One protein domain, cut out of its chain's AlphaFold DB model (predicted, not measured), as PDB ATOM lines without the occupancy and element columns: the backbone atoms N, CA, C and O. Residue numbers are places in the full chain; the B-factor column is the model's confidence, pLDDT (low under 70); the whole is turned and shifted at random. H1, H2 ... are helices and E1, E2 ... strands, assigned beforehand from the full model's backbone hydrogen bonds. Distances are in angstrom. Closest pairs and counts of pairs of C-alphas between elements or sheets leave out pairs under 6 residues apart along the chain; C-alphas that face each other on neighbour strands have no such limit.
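This is residues 262 to 298 and 305 to 386 of the 404 residues of an uncharacterized protein of Ajellomyces capsulatus (strain H88) (UniProt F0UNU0). Two small, strongly twisted sheets, E1 E2 E6 and E3 E5 E4, stand end to end along the longest axis, joined where two long strand runs, E2 into E3 and E5 into E6, pass from one sheet to the other. H2 and H3 are over one face of the first sheet, two layers there, helices on one face of a sheet; tiny H1 only grazes the second. The printed part has 119 residues with six named strands and three named helices, in the order E1 E2 E3 H1 E4 E5 E6 H2 H3; both sheets are antiparallel, and the class is mixed, helices and strands. The whole is loose, with a radius of gyration of the C-alphas of 18.6 A, and only just elongated, spanning 64 by 32 by 22 A.

E1, residues 263 to 274, and E2, residues 277 to 286, form an antiparallel hairpin, with N 270 and O 281 2.8 A apart. E2 is the inner strand, and E6, residues 347 to 350, is its antiparallel neighbour, with N 282 and O 349 2.8 A apart. E2 runs on into E3, residues 289 to 294, at 82 degrees. E5, residues 335 to 344, runs on into E6 at 77 degrees. The closest C-alphas of E2 and E5, those of Trp 286 and Trp 344, are 6.0 A apart. E5 is the inner strand between E3, with N 291 and O 340 2.7 A apart, and E4, residues 321 to 332, with N 328 and O 339 2.8 A apart; E4 and E5 are a hairpin. H1, residues 295 to 298, comes closest to E5 at the C-alphas of Val 295 and Thr 337, 5.7 A. H2, residues 359 to 368, runs across the strands at a height over the sheet of 9.2 A; its closest C-alphas to E1 are those of Leu 361 and Arg 265, 6.4 A. H3, residues 376 to 386, lies over E2 and along it, at 8 degrees on the local plane, with a height over the sheet of 10.0 A. H2 and H3 are apart. Every O i to N i+4 pair is within hydrogen-bond range in H3, 4 of 6 are in H2, and H1 is too short for one.

E1 begins at C-alpha 263 (59.969, -49.042, 184.473), bends by 72 degrees at residue 267 and is 26.1 A long; E2 is 27.0 A. E4, 25.8 A, bends by 72 degrees at residue 325; E5 is 26.8 A and E3 16.4 A. H2 is 14.8 A, and H3, 15.8 A, ends at C-alpha 386 (52.884, -18.067, 170.063).

The two C-alphas farthest apart, those of Asp 334 and Phe 385, are 64.9 A apart. Residues 299 to 304 are cut out, with C-alphas 298 and 305 12.0 A apart; residues 305 to 320 hold no named element. Of the links printed whole, none is long. The mean pLDDT of the printed part is 72.7, with 43 residues under 70, namely 293 to 298, 305 to 319, 355 to 358 and 369 to 386.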
ATOM      1  N   PRO A 262      62.513 -52.030 182.513       74.94
ATOM      2  CA  PRO A 262      62.304 -52.057 183.948       74.94
ATOM      3  C   PRO A 262      61.750 -50.717 184.446       74.94
ATOM      4  O   PRO A 262      62.317 -50.124 185.357       74.94
ATOM      5  N   VAL A 263      60.665 -50.190 183.886       81.69
ATOM      6  CA  VAL A 263      59.969 -49.042 184.473       81.69
ATOM      7  C   VAL A 263      59.093 -49.550 185.612       81.69
ATOM      8  O   VAL A 263      58.319 -50.491 185.457       81.69
ATOM      9  N   LYS A 264      59.258 -48.971 186.805       87.44
ATOM     10  CA  LYS A 264      58.468 -49.328 187.991       87.44
ATOM     11  C   LYS A 264      57.241 -48.443 188.129       87.44
ATOM     12  O   LYS A 264      56.191 -48.941 188.508       87.44
ATOM     13  N   ARG A 265      57.419 -47.132 187.956       88.19
ATOM     14  CA  ARG A 265      56.366 -46.117 188.097       88.19
ATOM     15  C   ARG A 265      56.845 -44.766 187.576       88.19
ATOM     16  O   ARG A 265      58.046 -44.494 187.584       88.19
ATOM     17  N   ILE A 266      55.904 -43.900 187.232       86.81
ATOM     18  CA  ILE A 266      56.148 -42.472 187.013       86.81
ATOM     19  C   ILE A 266      55.954 -41.754 188.350       86.81
ATOM     20  O   ILE A 266      55.009 -42.038 189.083       86.81
ATOM     21  N   LEU A 267      56.900 -40.890 188.707       87.00
ATOM     22  CA  LEU A 267      56.896 -40.145 189.967       87.00
ATOM     23  C   LEU A 267      56.420 -38.711 189.797       87.00
ATOM     24  O   LEU A 267      55.808 -38.172 190.712       87.00
ATOM     25  N   ASP A 268      56.775 -38.098 188.673       88.06
ATOM     26  CA  ASP A 268      56.495 -36.696 188.407       88.06
ATOM     27  C   ASP A 268      56.409 -36.439 186.897       88.06
ATOM     28  O   ASP A 268      56.854 -37.252 186.080       88.06
ATOM     29  N   SER A 269      55.862 -35.292 186.518       89.75
ATOM     30  CA  SER A 269      55.803 -34.813 185.141       89.75
ATOM     31  C   SER A 269      56.044 -33.311 185.114       89.75
ATOM     32  O   SER A 269      55.499 -32.584 185.940       89.75
ATOM     33  N   LYS A 270      56.809 -32.817 184.142       88.25
ATOM     34  CA  LYS A 270      57.021 -31.380 183.949       88.25
ATOM     35  C   LYS A 270      57.074 -31.036 182.470       88.25
ATOM     36  O   LYS A 270      57.542 -31.819 181.648       88.25
ATOM     37  N   VAL A 271      56.652 -29.824 182.137       87.88
ATOM     38  CA  VAL A 271      56.828 -29.277 180.792       87.88
ATOM     39  C   VAL A 271      58.142 -28.516 180.753       87.88
ATOM     40  O   VAL A 271      58.341 -27.567 181.510       87.88
ATOM     41  N   ARG A 272      59.035 -28.915 179.853       85.56
ATOM     42  CA  ARG A 272      60.262 -28.188 179.565       85.56
ATOM     43  C   ARG A 272      60.090 -27.428 178.261       85.56
ATOM     44  O   ARG A 272      59.678 -27.978 177.248       85.56
ATOM     45  N   VAL A 273      60.408 -26.141 178.292       86.94
ATOM     46  CA  VAL A 273      60.341 -25.277 177.114       86.94
ATOM     47  C   VAL A 273      61.763 -24.962 176.678       86.94
ATOM     48  O   VAL A 273      62.525 -24.358 177.437       86.94
ATOM     49  N   ARG A 274      62.132 -25.364 175.461       83.00
ATOM     50  CA  ARG A 274      63.431 -25.054 174.859       83.00
ATOM     51  C   ARG A 274      63.205 -24.428 173.486       83.00
ATOM     52  O   ARG A 274      62.850 -25.100 172.528       83.00
ATOM     53  N   GLY A 275      63.419 -23.115 173.399       89.19
ATOM     54  CA  GLY A 275      63.116 -22.353 172.189       89.19
ATOM     55  C   GLY A 275      61.609 -22.308 171.920       89.19
ATOM     56  O   GLY A 275      60.835 -21.877 172.779       89.19
ATOM     57  N   ASP A 276      61.216 -22.757 170.730       84.56
ATOM     58  CA  ASP A 276      59.814 -22.822 170.297       84.56
ATOM     59  C   ASP A 276      59.177 -24.202 170.518       84.56
ATOM     60  O   ASP A 276      57.994 -24.394 170.234       84.56
ATOM     61  N   GLU A 277      59.932 -25.149 171.077       84.19
ATOM     62  CA  GLU A 277      59.458 -26.491 171.377       84.19
ATOM     63  C   GLU A 277      59.178 -26.639 172.875       84.19
ATOM     64  O   GLU A 277      59.997 -26.294 173.734       84.19
ATOM     65  N   ALA A 278      57.984 -27.136 173.187       84.00
ATOM     66  CA  ALA A 278      57.615 -27.539 174.532       84.00
ATOM     67  C   ALA A 278      57.544 -29.065 174.565       84.00
ATOM     68  O   ALA A 278      56.730 -29.663 173.857       84.00
ATOM     69  N   THR A 279      58.406 -29.675 175.374       86.56
ATOM     70  CA  THR A 279      58.500 -31.121 175.563       86.56
ATOM     71  C   THR A 279      57.974 -31.494 176.942       86.56
ATOM     72  O   THR A 279      58.250 -30.830 177.943       86.56
ATOM     73  N   LEU A 280      57.175 -32.556 177.003       85.94
ATOM     74  CA  LEU A 280      56.753 -33.146 178.266       85.94
ATOM     75  C   LEU A 280      57.833 -34.134 178.712       85.94
ATOM     76  O   LEU A 280      58.168 -35.064 177.979       85.94
ATOM     77  N   GLU A 281      58.390 -33.909 179.896       90.69
ATOM     78  CA  GLU A 281      59.336 -34.815 180.541       90.69
ATOM     79  C   GLU A 281      58.648 -35.489 181.730       90.69
ATOM     80  O   GLU A 281      57.923 -34.846 182.495       90.69
ATOM     81  N   TYR A 282      58.912 -36.776 181.916       86.94
ATOM     82  CA  TYR A 282      58.439 -37.558 183.052       86.94
ATOM     83  C   TYR A 282      59.617 -37.977 183.921       86.94
ATOM     84  O   TYR A 282      60.666 -38.371 183.414       86.94
ATOM     85  N   LEU A 283      59.447 -37.912 185.237       88.88
ATOM     86  CA  LEU A 283      60.397 -38.467 186.187       88.88
ATOM     87  C   LEU A 283      60.063 -39.938 186.394       88.88
ATOM     88  O   LEU A 283      59.070 -40.279 187.037       88.88
ATOM     89  N   VAL A 284      60.896 -40.814 185.849       87.25
ATOM     90  CA  VAL A 284      60.637 -42.252 185.832       87.25
ATOM     91  C   VAL A 284      61.444 -42.937 186.929       87.25
ATOM     92  O   VAL A 284      62.653 -42.740 187.050       87.25
ATOM     93  N   ALA A 285      60.775 -43.752 187.745       88.12
ATOM     94  CA  ALA A 285      61.421 -44.659 188.680       88.12
ATOM     95  C   ALA A 285      61.565 -46.044 188.054       88.12
ATOM     96  O   ALA A 285      60.590 -46.649 187.604       88.12
ATOM     97  N   TRP A 286      62.778 -46.577 188.111       86.25
ATOM     98  CA  TRP A 286      63.128 -47.856 187.504       86.25
ATOM     99  C   TRP A 286      63.014 -49.008 188.511       86.25
ATOM    100  O   TRP A 286      63.278 -48.847 189.709       86.25
ATOM    101  N   LYS A 287      62.625 -50.190 188.032       84.81
ATOM    102  CA  LYS A 287      62.721 -51.459 188.754       84.81
ATOM    103  C   LYS A 287      64.206 -51.757 188.969       84.81
ATOM    104  O   LYS A 287      65.053 -51.441 188.133       84.81
ATOM    105  N   ALA A 288      64.528 -52.341 190.119       82.19
ATOM    106  CA  ALA A 288      65.884 -52.807 190.360       82.19
ATOM    107  C   ALA A 288      66.193 -53.960 189.398       82.19
ATOM    108  O   ALA A 288      65.340 -54.812 189.152       82.19
ATOM    109  N   THR A 289      67.401 -53.970 188.845       83.31
ATOM    110  CA  THR A 289      67.807 -54.968 187.848       83.31
ATOM    111  C   THR A 289      69.150 -55.562 188.212       83.31
ATOM    112  O   THR A 289      70.015 -54.869 188.752       83.31
ATOM    113  N   TRP A 290      69.337 -56.837 187.883       82.69
ATOM    114  CA  TRP A 290      70.644 -57.478 187.942       82.69
ATOM    115  C   TRP A 290      71.532 -56.983 186.798       82.69
ATOM    116  O   TRP A 290      71.071 -56.813 185.671       82.69
ATOM    117  N   ARG A 291      72.802 -56.727 187.104       79.88
ATOM    118  CA  ARG A 291      73.818 -56.232 186.181       79.88
ATOM    119  C   ARG A 291      75.065 -57.078 186.309       79.88
ATOM    120  O   ARG A 291      75.604 -57.209 187.397       79.88
ATOM    121  N   THR A 292      75.529 -57.620 185.196       75.44
ATOM    122  CA  THR A 292      76.756 -58.411 185.154       75.44
ATOM    123  C   THR A 292      77.969 -57.493 185.036       75.44
ATOM    124  O   THR A 292      77.995 -56.571 184.219       75.44
ATOM    125  N   ARG A 293      78.984 -57.758 185.850       69.56
ATOM    126  CA  ARG A 293      80.290 -57.114 185.878       69.56
ATOM    127  C   ARG A 293      81.351 -58.176 185.605       69.56
ATOM    128  O   ARG A 293      81.389 -59.226 186.245       69.56
ATOM    129  N   GLN A 294      82.209 -57.900 184.630       60.44
ATOM    130  CA  GLN A 294      83.342 -58.760 184.290       60.44
ATOM    131  C   GLN A 294      84.341 -58.773 185.461       60.44
ATOM    132  O   GLN A 294      84.908 -57.735 185.811       60.44
ATOM    133  N   VAL A 295      84.567 -59.946 186.067       55.12
ATOM    134  CA  VAL A 295      85.396 -60.115 187.282       55.12
ATOM    135  C   VAL A 295      86.862 -59.748 187.033       55.12
ATOM    136  O   VAL A 295      87.550 -59.275 187.936       55.12
ATOM    137  N   ARG A 296      87.340 -59.835 185.785       49.16
ATOM    138  CA  ARG A 296      88.717 -59.457 185.421       49.16
ATOM    139  C   ARG A 296      89.051 -57.977 185.670       49.16
ATOM    140  O   ARG A 296      90.229 -57.646 185.763       49.16
ATOM    141  N   GLN A 297      88.056 -57.098 185.831       46.44
ATOM    142  CA  GLN A 297      88.270 -55.684 186.175       46.44
ATOM    143  C   GLN A 297      88.462 -55.420 187.679       46.44
ATOM    144  O   GLN A 297      88.832 -54.309 188.041       46.44
ATOM    145  N   LEU A 298      88.259 -56.405 188.567       48.00
ATOM    146  CA  LEU A 298      88.363 -56.178 190.017       48.00
ATOM    147  C   LEU A 298      89.801 -55.988 190.528       48.00
ATOM    148  O   LEU A 298      89.976 -55.569 191.669       48.00
ATOM    149  N   LEU A 305      81.419 -46.759 188.678       45.03
ATOM    150  CA  LEU A 305      80.239 -47.543 188.330       45.03
ATOM    151  C   LEU A 305      80.004 -47.394 186.819       45.03
ATOM    152  O   LEU A 305      79.814 -46.265 186.359       45.03
ATOM    153  N   PRO A 306      80.015 -48.487 186.033       40.06
ATOM    154  CA  PRO A 306      79.829 -48.389 184.597       40.06
ATOM    155  C   PRO A 306      78.413 -47.896 184.303       40.06
ATOM    156  O   PRO A 306      77.416 -48.545 184.627       40.06
ATOM    157  N   ALA A 307      78.337 -46.720 183.693       44.75
ATOM    158  CA  ALA A 307      77.099 -46.155 183.201       44.75
ATOM    159  C   ALA A 307      76.700 -46.909 181.916       44.75
ATOM    160  O   ALA A 307      77.530 -47.123 181.030       44.75
ATOM    161  N   ILE A 308      75.448 -47.362 181.818       42.44
ATOM    162  CA  ILE A 308      74.972 -48.084 180.627       42.44
ATOM    163  C   ILE A 308      75.046 -47.135 179.418       42.44
ATOM    164  O   ILE A 308      74.557 -46.009 179.529       42.44
ATOM    165  N   PRO A 309      75.567 -47.564 178.258       32.84
ATOM    166  CA  PRO A 309      75.393 -46.823 177.019       32.84
ATOM    167  C   PRO A 309      73.938 -46.963 176.557       32.84
ATOM    168  O   PRO A 309      73.573 -47.944 175.916       32.84
ATOM    169  N   ALA A 310      73.090 -45.993 176.891       40.94
ATOM    170  CA  ALA A 310      71.898 -45.757 176.090       40.94
ATOM    171  C   ALA A 310      72.341 -44.983 174.846       40.94
ATOM    172  O   ALA A 310      72.981 -43.934 174.948       40.94
ATOM    173  N   VAL A 311      72.054 -45.521 173.660       32.53
ATOM    174  CA  VAL A 311      72.210 -44.779 172.407       32.53
ATOM    175  C   VAL A 311      71.051 -43.790 172.336       32.53
ATOM    176  O   VAL A 311      70.030 -44.058 171.716       32.53
ATOM    177  N   CYS A 312      71.202 -42.654 173.009       36.75
ATOM    178  CA  CYS A 312      70.283 -41.529 172.914       36.75
ATOM    179  C   CYS A 312      71.077 -40.327 172.390       36.75
ATOM    180  O   CYS A 312      71.917 -39.760 173.086       36.75
ATOM    181  N   ASN A 313      70.857 -39.989 171.117       38.09
ATOM    182  CA  ASN A 313      71.176 -38.697 170.496       38.09
ATOM    183  C   ASN A 313      72.541 -38.076 170.863       38.09
ATOM    184  O   ASN A 313      72.631 -36.928 171.295       38.09
ATOM    185  N   GLY A 314      73.621 -38.838 170.668       39.25
ATOM    186  CA  GLY A 314      74.995 -38.319 170.610       39.25
ATOM    187  C   GLY A 314      75.632 -37.892 171.937       39.25
ATOM    188  O   GLY A 314      76.832 -37.627 171.955       39.25
ATOM    189  N   THR A 315      74.894 -37.886 173.050       39.34
ATOM    190  CA  THR A 315      75.438 -37.542 174.371       39.34
ATOM    191  C   THR A 315      75.370 -38.783 175.252       39.34
ATOM    192  O   THR A 315      74.288 -39.282 175.541       39.34
ATOM    193  N   ARG A 316      76.529 -39.331 175.641       41.22
ATOM    194  CA  ARG A 316      76.638 -40.478 176.561       41.22
ATOM    195  C   ARG A 316      76.183 -40.070 177.970       41.22
ATOM    196  O   ARG A 316      77.007 -39.905 178.862       41.22
ATOM    197  N   GLU A 317      74.886 -39.906 178.188       52.69
ATOM    198  CA  GLU A 317      74.322 -39.870 179.535       52.69
ATOM    199  C   GLU A 317      73.979 -41.302 179.930       52.69
ATOM    200  O   GLU A 317      72.949 -41.859 179.557       52.69
ATOM    201  N   GLY A 318      74.911 -41.952 180.624       56.91
ATOM    202  CA  GLY A 318      74.638 -43.267 181.169       56.91
ATOM    203  C   GLY A 318      73.782 -43.187 182.433       56.91
ATOM    204  O   GLY A 318      73.734 -42.179 183.137       56.91
ATOM    205  N   TRP A 319      73.084 -44.277 182.725       67.25
ATOM    206  CA  TRP A 319      72.124 -44.350 183.821       67.25
ATOM    207  C   TRP A 319      72.822 -44.260 185.179       67.25
ATOM    208  O   TRP A 319      73.679 -45.085 185.503       67.25
ATOM    209  N   ALA A 320      72.424 -43.290 186.002       74.44
ATOM    210  CA  ALA A 320      73.007 -43.110 187.323       74.44
ATOM    211  C   ALA A 320      72.513 -44.191 188.299       74.44
ATOM    212  O   ALA A 320      71.351 -44.218 188.718       74.44
ATOM    213  N   VAL A 321      73.428 -45.067 188.706       77.75
ATOM    214  CA  VAL A 321      73.207 -46.015 189.799       77.75
ATOM    215  C   VAL A 321      72.970 -45.242 191.102       77.75
ATOM    216  O   VAL A 321      73.752 -44.366 191.470       77.75
ATOM    217  N   LYS A 322      71.884 -45.557 191.818       82.19
ATOM    218  CA  LYS A 322      71.617 -44.994 193.150       82.19
ATOM    219  C   LYS A 322      72.378 -45.756 194.220       82.19
ATOM    220  O   LYS A 322      73.036 -45.145 195.053       82.19
ATOM    221  N   LYS A 323      72.219 -47.080 194.223       82.06
ATOM    222  CA  LYS A 323      72.775 -47.974 195.242       82.06
ATOM    223  C   LYS A 323      72.809 -49.410 194.723       82.06
ATOM    224  O   LYS A 323      71.833 -49.855 194.111       82.06
ATOM    225  N   ILE A 324      73.885 -50.133 195.023       83.56
ATOM    226  CA  ILE A 324      73.955 -51.592 194.881       83.56
ATOM    227  C   ILE A 324      73.248 -52.206 196.092       83.56
ATOM    228  O   ILE A 324      73.567 -51.891 197.235       83.56
ATOM    229  N   LEU A 325      72.231 -53.024 195.838       82.94
ATOM    230  CA  LEU A 325      71.408 -53.638 196.879       82.94
ATOM    231  C   LEU A 325      72.012 -54.947 197.381       82.94
ATOM    232  O   LEU A 325      71.964 -55.229 198.570       82.94
ATOM    233  N   ARG A 326      72.530 -55.758 196.460       81.62
ATOM    234  CA  ARG A 326      73.168 -57.048 196.736       81.62
ATOM    235  C   ARG A 326      74.076 -57.400 195.570       81.62
ATOM    236  O   ARG A 326      73.766 -57.031 194.441       81.62
ATOM    237  N   SER A 327      75.121 -58.158 195.839       87.19
ATOM    238  CA  SER A 327      76.018 -58.706 194.824       87.19
ATOM    239  C   SER A 327      75.988 -60.227 194.923       87.19
ATOM    240  O   SER A 327      75.788 -60.772 196.009       87.19
ATOM    241  N   ARG A 328      76.139 -60.926 193.802       85.62
ATOM    242  CA  ARG A 328      76.300 -62.384 193.775       85.62
ATOM    243  C   ARG A 328      77.292 -62.777 192.698       85.62
ATOM    244  O   ARG A 328      77.321 -62.159 191.643       85.62
ATOM    245  N   ILE A 329      78.053 -63.834 192.930       87.62
ATOM    246  CA  ILE A 329      78.902 -64.424 191.896       87.62
ATOM    247  C   ILE A 329      78.096 -65.521 191.209       87.62
ATOM    248  O   ILE A 329      77.449 -66.340 191.864       87.62
ATOM    249  N   ARG A 330      78.102 -65.516 189.881       85.56
ATOM    250  CA  ARG A 330      77.591 -66.600 189.057       85.56
ATOM    251  C   ARG A 330      78.750 -67.259 188.340       85.56
ATOM    252  O   ARG A 330      79.447 -66.615 187.560       85.56
ATOM    253  N   VAL A 331      78.903 -68.549 188.595       87.12
ATOM    254  CA  VAL A 331      79.840 -69.409 187.880       87.12
ATOM    255  C   VAL A 331      79.061 -70.095 186.765       87.12
ATOM    256  O   VAL A 331      78.059 -70.764 187.029       87.12
ATOM    257  N   ARG A 332      79.464 -69.878 185.513       83.75
ATOM    258  CA  ARG A 332      78.868 -70.537 184.347       83.75
ATOM    259  C   ARG A 332      79.991 -71.117 183.492       83.75
ATOM    260  O   ARG A 332      80.623 -70.398 182.728       83.75
ATOM    261  N   GLY A 333      80.227 -72.421 183.632       89.94
ATOM    262  CA  GLY A 333      81.429 -73.062 183.088       89.94
ATOM    263  C   GLY A 333      82.673 -72.569 183.828       89.94
ATOM    264  O   GLY A 333      82.642 -72.462 185.051       89.94
ATOM    265  N   ASP A 334      83.714 -72.205 183.081       86.25
ATOM    266  CA  ASP A 334      84.975 -71.673 183.623       86.25
ATOM    267  C   ASP A 334      84.965 -70.138 183.796       86.25
ATOM    268  O   ASP A 334      85.986 -69.533 184.133       86.25
ATOM    269  N   GLU A 335      83.830 -69.475 183.533       83.94
ATOM    270  CA  GLU A 335      83.686 -68.027 183.695       83.94
ATOM    271  C   GLU A 335      82.970 -67.697 185.011       83.94
ATOM    272  O   GLU A 335      81.807 -68.052 185.238       83.94
ATOM    273  N   GLU A 336      83.672 -66.965 185.873       84.44
ATOM    274  CA  GLU A 336      83.085 -66.313 187.036       84.44
ATOM    275  C   GLU A 336      82.628 -64.905 186.650       84.44
ATOM    276  O   GLU A 336      83.409 -64.069 186.186       84.44
ATOM    277  N   THR A 337      81.346 -64.625 186.865       85.00
ATOM    278  CA  THR A 337      80.743 -63.314 186.621       85.00
ATOM    279  C   THR A 337      80.186 -62.753 187.922       85.00
ATOM    280  O   THR A 337      79.463 -63.435 188.644       85.00
ATOM    281  N   LEU A 338      80.516 -61.505 188.248       83.56
ATOM    282  CA  LEU A 338      79.934 -60.825 189.402       83.56
ATOM    283  C   LEU A 338      78.664 -60.127 188.933       83.56
ATOM    284  O   LEU A 338      78.714 -59.280 188.053       83.56
ATOM    285  N   GLU A 339      77.518 -60.471 189.495       89.00
ATOM    286  CA  GLU A 339      76.258 -59.793 189.229       89.00
ATOM    287  C   GLU A 339      75.857 -58.904 190.405       89.00
ATOM    288  O   GLU A 339      75.647 -59.376 191.521       89.00
ATOM    289  N   ASP A 340      75.655 -57.622 190.132       86.69
ATOM    290  CA  ASP A 340      75.147 -56.646 191.085       86.69
ATOM    291  C   ASP A 340      73.652 -56.417 190.852       86.69
ATOM    292  O   ASP A 340      73.198 -56.144 189.744       86.69
ATOM    293  N   HIS A 341      72.852 -56.498 191.906       85.94
ATOM    294  CA  HIS A 341      71.465 -56.056 191.895       85.94
ATOM    295  C   HIS A 341      71.430 -54.571 192.222       85.94
ATOM    296  O   HIS A 341      71.705 -54.160 193.352       85.94
ATOM    297  N   VAL A 342      71.083 -53.759 191.233       83.50
ATOM    298  CA  VAL A 342      71.249 -52.313 191.315       83.50
ATOM    299  C   VAL A 342      69.900 -51.613 191.370       83.50
ATOM    300  O   VAL A 342      68.982 -51.930 190.615       83.50
ATOM    301  N   SER A 343      69.796 -50.632 192.266       82.44
ATOM    302  CA  SER A 343      68.727 -49.637 192.254       82.44
ATOM    303  C   SER A 343      69.184 -48.393 191.498       82.44
ATOM    304  O   SER A 343      70.289 -47.885 191.712       82.44
ATOM    305  N   TRP A 344      68.328 -47.891 190.617       82.75
ATOM    306  CA  TRP A 344      68.619 -46.733 189.776       82.75
ATOM    307  C   TRP A 344      68.105 -45.451 190.422       82.75
ATOM    308  O   TRP A 344      67.114 -45.463 191.161       82.75
ATOM    309  N   LYS A 345      68.772 -44.325 190.150       80.56
ATOM    310  CA  LYS A 345      68.193 -43.019 190.473       80.56
ATOM    311  C   LYS A 345      67.029 -42.762 189.512       80.56
ATOM    312  O   LYS A 345      67.145 -43.116 188.340       80.56
ATOM    313  N   PRO A 346      65.919 -42.167 189.978       84.38
ATOM    314  CA  PRO A 346      64.904 -41.673 189.066       84.38
ATOM    315  C   PRO A 346      65.522 -40.671 188.095       84.38
ATOM    316  O   PRO A 346      66.332 -39.834 188.505       84.38
ATOM    317  N   THR A 347      65.156 -40.765 186.825       85.19
ATOM    318  CA  THR A 347      65.680 -39.888 185.774       85.19
ATOM    319  C   THR A 347      64.529 -39.219 185.041       85.19
ATOM    320  O   THR A 347      63.471 -39.816 184.844       85.19
ATOM    321  N   TRP A 348      64.728 -37.954 184.671       85.38
ATOM    322  CA  TRP A 348      63.817 -37.267 183.763       85.38
ATOM    323  C   TRP A 348      64.023 -37.843 182.365       85.38
ATOM    324  O   TRP A 348      65.158 -37.915 181.897       85.38
ATOM    325  N   GLN A 349      62.947 -38.291 181.735       83.94
ATOM    326  CA  GLN A 349      62.944 -38.803 180.372       83.94
ATOM    327  C   GLN A 349      61.921 -38.010 179.561       83.94
ATOM    328  O   GLN A 349      60.806 -37.787 180.049       83.94
ATOM    329  N   PRO A 350      62.274 -37.544 178.354       82.00
ATOM    330  CA  PRO A 350      61.285 -36.954 177.472       82.00
ATOM    331  C   PRO A 350      60.267 -38.028 177.081       82.00
ATOM    332  O   PRO A 350      60.580 -39.214 177.002       82.00
ATOM    333  N   TRP A 351      59.030 -37.609 176.843       74.50
ATOM    334  CA  TRP A 351      57.955 -38.535 176.499       74.50
ATOM    335  C   TRP A 351      58.228 -39.341 175.219       74.50
ATOM    336  O   TRP A 351      57.806 -40.486 175.131       74.50
ATOM    337  N   SER A 352      58.986 -38.787 174.270       73.38
ATOM    338  CA  SER A 352      59.434 -39.503 173.066       73.38
ATOM    339  C   SER A 352      60.331 -40.705 173.363       73.38
ATOM    340  O   SER A 352      60.375 -41.641 172.571       73.38
ATOM    341  N   ASP A 353      61.047 -40.661 174.486       72.75
ATOM    342  CA  ASP A 353      62.017 -41.681 174.881       72.75
ATOM    343  C   ASP A 353      61.398 -42.653 175.899       72.75
ATOM    344  O   ASP A 353      62.030 -43.631 176.306       72.75
ATOM    345  N   LEU A 354      60.148 -42.403 176.313       70.31
ATOM    346  CA  LEU A 354      59.361 -43.368 177.066       70.31
ATOM    347  C   LEU A 354      59.024 -44.536 176.144       70.31
ATOM    348  O   LEU A 354      58.422 -44.395 175.084       70.31
ATOM    349  N   ILE A 355      59.491 -45.702 176.561       68.38
ATOM    350  CA  ILE A 355      59.611 -46.874 175.710       68.38
ATOM    351  C   ILE A 355      58.226 -47.495 175.477       68.38
ATOM    352  O   ILE A 355      57.416 -47.507 176.414       68.38
ATOM    353  N   PRO A 356      57.962 -48.062 174.282       58.97
ATOM    354  CA  PRO A 356      56.749 -48.828 174.032       58.97
ATOM    355  C   PRO A 356      56.516 -49.888 175.118       58.97
ATOM    356  O   PRO A 356      57.420 -50.663 175.435       58.97
ATOM    357  N   GLY A 357      55.321 -49.911 175.702       65.31
ATOM    358  CA  GLY A 357      54.947 -50.734 176.860       65.31
ATOM    359  C   GLY A 357      54.760 -49.948 178.164       65.31
ATOM    360  O   GLY A 357      54.226 -50.488 179.129       65.31
ATOM    361  N   CYS A 358      55.167 -48.676 178.223       67.69
ATOM    362  CA  CYS A 358      54.933 -47.808 179.385       67.69
ATOM    363  C   CYS A 358      53.631 -46.993 179.289       67.69
ATOM    364  O   CYS A 358      53.373 -46.148 180.149       67.69
ATOM    365  N   GLU A 359      52.812 -47.208 178.255       79.56
ATOM    366  CA  GLU A 359      51.599 -46.430 177.990       79.56
ATOM    367  C   GLU A 359      50.579 -46.562 179.122       79.56
ATOM    368  O   GLU A 359      49.900 -45.589 179.446       79.56
ATOM    369  N   GLU A 360      50.498 -47.737 179.751       79.81
ATOM    370  CA  GLU A 360      49.611 -47.982 180.890       79.81
ATOM    371  C   GLU A 360      50.012 -47.130 182.097       79.81
ATOM    372  O   GLU A 360      49.189 -46.391 182.624       79.81
ATOM    373  N   LEU A 361      51.301 -47.095 182.449       80.56
ATOM    374  CA  LEU A 361      51.804 -46.253 183.542       80.56
ATOM    375  C   LEU A 361      51.615 -44.756 183.257       80.56
ATOM    376  O   LEU A 361      51.298 -43.985 184.164       80.56
ATOM    377  N   VAL A 362      51.795 -44.336 182.000       78.38
ATOM    378  CA  VAL A 362      51.523 -42.956 181.563       78.38
ATOM    379  C   VAL A 362      50.033 -42.633 181.633       78.38
ATOM    380  O   VAL A 362      49.682 -41.483 181.877       78.38
ATOM    381  N   ARG A 363      49.147 -43.614 181.445       81.12
ATOM    382  CA  ARG A 363      47.693 -43.444 181.546       81.12
ATOM    383  C   ARG A 363      47.207 -43.449 182.999       81.12
ATOM    384  O   ARG A 363      46.342 -42.650 183.348       81.12
ATOM    385  N   GLU A 364      47.785 -44.296 183.846       83.00
ATOM    386  CA  GLU A 364      47.470 -44.397 185.276       83.00
ATOM    387  C   GLU A 364      47.949 -43.180 186.069       83.00
ATOM    388  O   GLU A 364      47.262 -42.711 186.979       83.00
ATOM    389  N   TYR A 365      49.117 -42.634 185.724       80.00
ATOM    390  CA  TYR A 365      49.706 -41.527 186.471       80.00
ATOM    391  C   TYR A 365      48.776 -40.291 186.548       80.00
ATOM    392  O   TYR A 365      48.493 -39.831 187.655       80.00
ATOM    393  N   PRO A 366      48.195 -39.780 185.443       71.50
ATOM    394  CA  PRO A 366      47.211 -38.701 185.489       71.50
ATOM    395  C   PRO A 366      45.955 -39.029 186.300       71.50
ATOM    396  O   PRO A 366      45.386 -38.123 186.908       71.50
ATOM    397  N   ALA A 367      45.519 -40.294 186.330       77.06
ATOM    398  CA  ALA A 367      44.339 -40.701 187.091       77.06
ATOM    399  C   ALA A 367      44.562 -40.563 188.606       77.06
ATOM    400  O   ALA A 367      43.639 -40.204 189.340       77.06
ATOM    401  N   HIS A 368      45.797 -40.788 189.061       73.69
ATOM    402  CA  HIS A 368      46.179 -40.714 190.469       73.69
ATOM    403  C   HIS A 368      46.536 -39.286 190.940       73.69
ATOM    404  O   HIS A 368      46.484 -39.002 192.135       73.69
ATOM    405  N   TRP A 369      46.888 -38.364 190.034       65.94
ATOM    406  CA  TRP A 369      47.439 -37.039 190.380       65.94
ATOM    407  C   TRP A 369      46.619 -35.866 189.825       65.94
ATOM    408  O   TRP A 369      47.153 -34.973 189.162       65.94
ATOM    409  N   LYS A 370      45.315 -35.851 190.128       65.25
ATOM    410  CA  LYS A 370      44.344 -34.868 189.607       65.25
ATOM    411  C   LYS A 370      44.750 -33.399 189.833       65.25
ATOM    412  O   LYS A 370      44.569 -32.590 188.926       65.25
ATOM    413  N   ASP A 371      45.398 -33.077 190.957       62.72
ATOM    414  CA  ASP A 371      45.604 -31.678 191.385       62.72
ATOM    415  C   ASP A 371      47.000 -31.097 191.092       62.72
ATOM    416  O   ASP A 371      47.197 -29.886 191.149       62.72
ATOM    417  N   ARG A 372      47.998 -31.935 190.774       60.16
ATOM    418  CA  ARG A 372      49.392 -31.494 190.514       60.16
ATOM    419  C   ARG A 372      49.771 -31.505 189.037       60.16
ATOM    420  O   ARG A 372      50.939 -31.363 188.684       60.16
ATOM    421  N   ARG A 373      48.783 -31.685 188.167       63.56
ATOM    422  CA  ARG A 373      48.974 -31.867 186.732       63.56
ATOM    423  C   ARG A 373      49.543 -30.591 186.088       63.56
ATOM    424  O   ARG A 373      48.868 -29.559 186.097       63.56
ATOM    425  N   PRO A 374      50.700 -30.648 185.403       58.88
ATOM    426  CA  PRO A 374      50.992 -29.698 184.341       58.88
ATOM    427  C   PRO A 374      49.928 -29.922 183.264       58.88
ATOM    428  O   PRO A 374      49.948 -30.928 182.554       58.88
ATOM    429  N   SER A 375      48.914 -29.058 183.222       58.41
ATOM    430  CA  SER A 375      47.764 -29.292 182.354       58.41
ATOM    431  C   SER A 375      48.224 -29.376 180.892       58.41
ATOM    432  O   SER A 375      49.065 -28.593 180.450       58.41
ATOM    433  N   LEU A 376      47.709 -30.337 180.121       56.91
ATOM    434  CA  LEU A 376      48.050 -30.448 178.694       56.91
ATOM    435  C   LEU A 376      47.567 -29.204 177.925       56.91
ATOM    436  O   LEU A 376      48.175 -28.781 176.949       56.91
ATOM    437  N   THR A 377      46.542 -28.538 178.456       58.78
ATOM    438  CA  THR A 377      46.112 -27.179 178.114       58.78
ATOM    439  C   THR A 377      47.181 -26.114 178.353       58.78
ATOM    440  O   THR A 377      47.217 -25.139 177.614       58.78
ATOM    441  N   THR A 378      48.104 -26.290 179.301       62.47
ATOM    442  CA  THR A 378      49.298 -25.440 179.440       62.47
ATOM    443  C   THR A 378      50.242 -25.651 178.256       62.47
ATOM    444  O   THR A 378      50.767 -24.680 177.712       62.47
ATOM    445  N   LEU A 379      50.417 -26.896 177.797       60.72
ATOM    446  CA  LEU A 379      51.257 -27.222 176.639       60.72
ATOM    447  C   LEU A 379      50.636 -26.722 175.320       60.72
ATOM    448  O   LEU A 379      51.299 -26.057 174.524       60.72
ATOM    449  N   ALA A 380      49.344 -26.982 175.106       60.88
ATOM    450  CA  ALA A 380      48.590 -26.505 173.946       60.88
ATOM    451  C   ALA A 380      48.410 -24.978 173.973       60.88
ATOM    452  O   ALA A 380      48.606 -24.301 172.963       60.88
ATOM    453  N   GLY A 381      48.127 -24.409 175.144       61.50
ATOM    454  CA  GLY A 381      48.058 -22.968 175.377       61.50
ATOM    455  C   GLY A 381      49.380 -22.275 175.066       61.50
ATOM    456  O   GLY A 381      49.377 -21.208 174.453       61.50
ATOM    457  N   TYR A 382      50.516 -22.912 175.373       59.41
ATOM    458  CA  TYR A 382      51.833 -22.414 174.978       59.41
ATOM    459  C   TYR A 382      51.996 -22.361 173.448       59.41
ATOM    460  O   TYR A 382      52.454 -21.345 172.916       59.41
ATOM    461  N   ARG A 383      51.538 -23.393 172.718       60.25
ATOM    462  CA  ARG A 383      51.531 -23.395 171.240       60.25
ATOM    463  C   ARG A 383      50.624 -22.293 170.668       60.25
ATOM    464  O   ARG A 383      51.044 -21.539 169.788       60.25
ATOM    465  N   HIS A 384      49.418 -22.120 171.210       59.78
ATOM    466  CA  HIS A 384      48.464 -21.106 170.737       59.78
ATOM    467  C   HIS A 384      48.866 -19.665 171.084       59.78
ATOM    468  O   HIS A 384      48.629 -18.747 170.291       59.78
ATOM    469  N   PHE A 385      49.519 -19.441 172.227       55.00
ATOM    470  CA  PHE A 385      50.010 -18.121 172.628       55.00
ATOM    471  C   PHE A 385      51.052 -17.573 171.641       55.00
ATOM    472  O   PHE A 385      51.082 -16.374 171.352       55.00
ATOM    473  N   LYS A 386      51.878 -18.450 171.063       55.19
ATOM    474  CA  LYS A 386      52.884 -18.067 170.063       55.19
ATOM    475  C   LYS A 386      52.270 -17.772 168.697       55.19
ATOM    476  O   LYS A 386      52.702 -16.825 168.043       55.19
TER     477      LYS A 386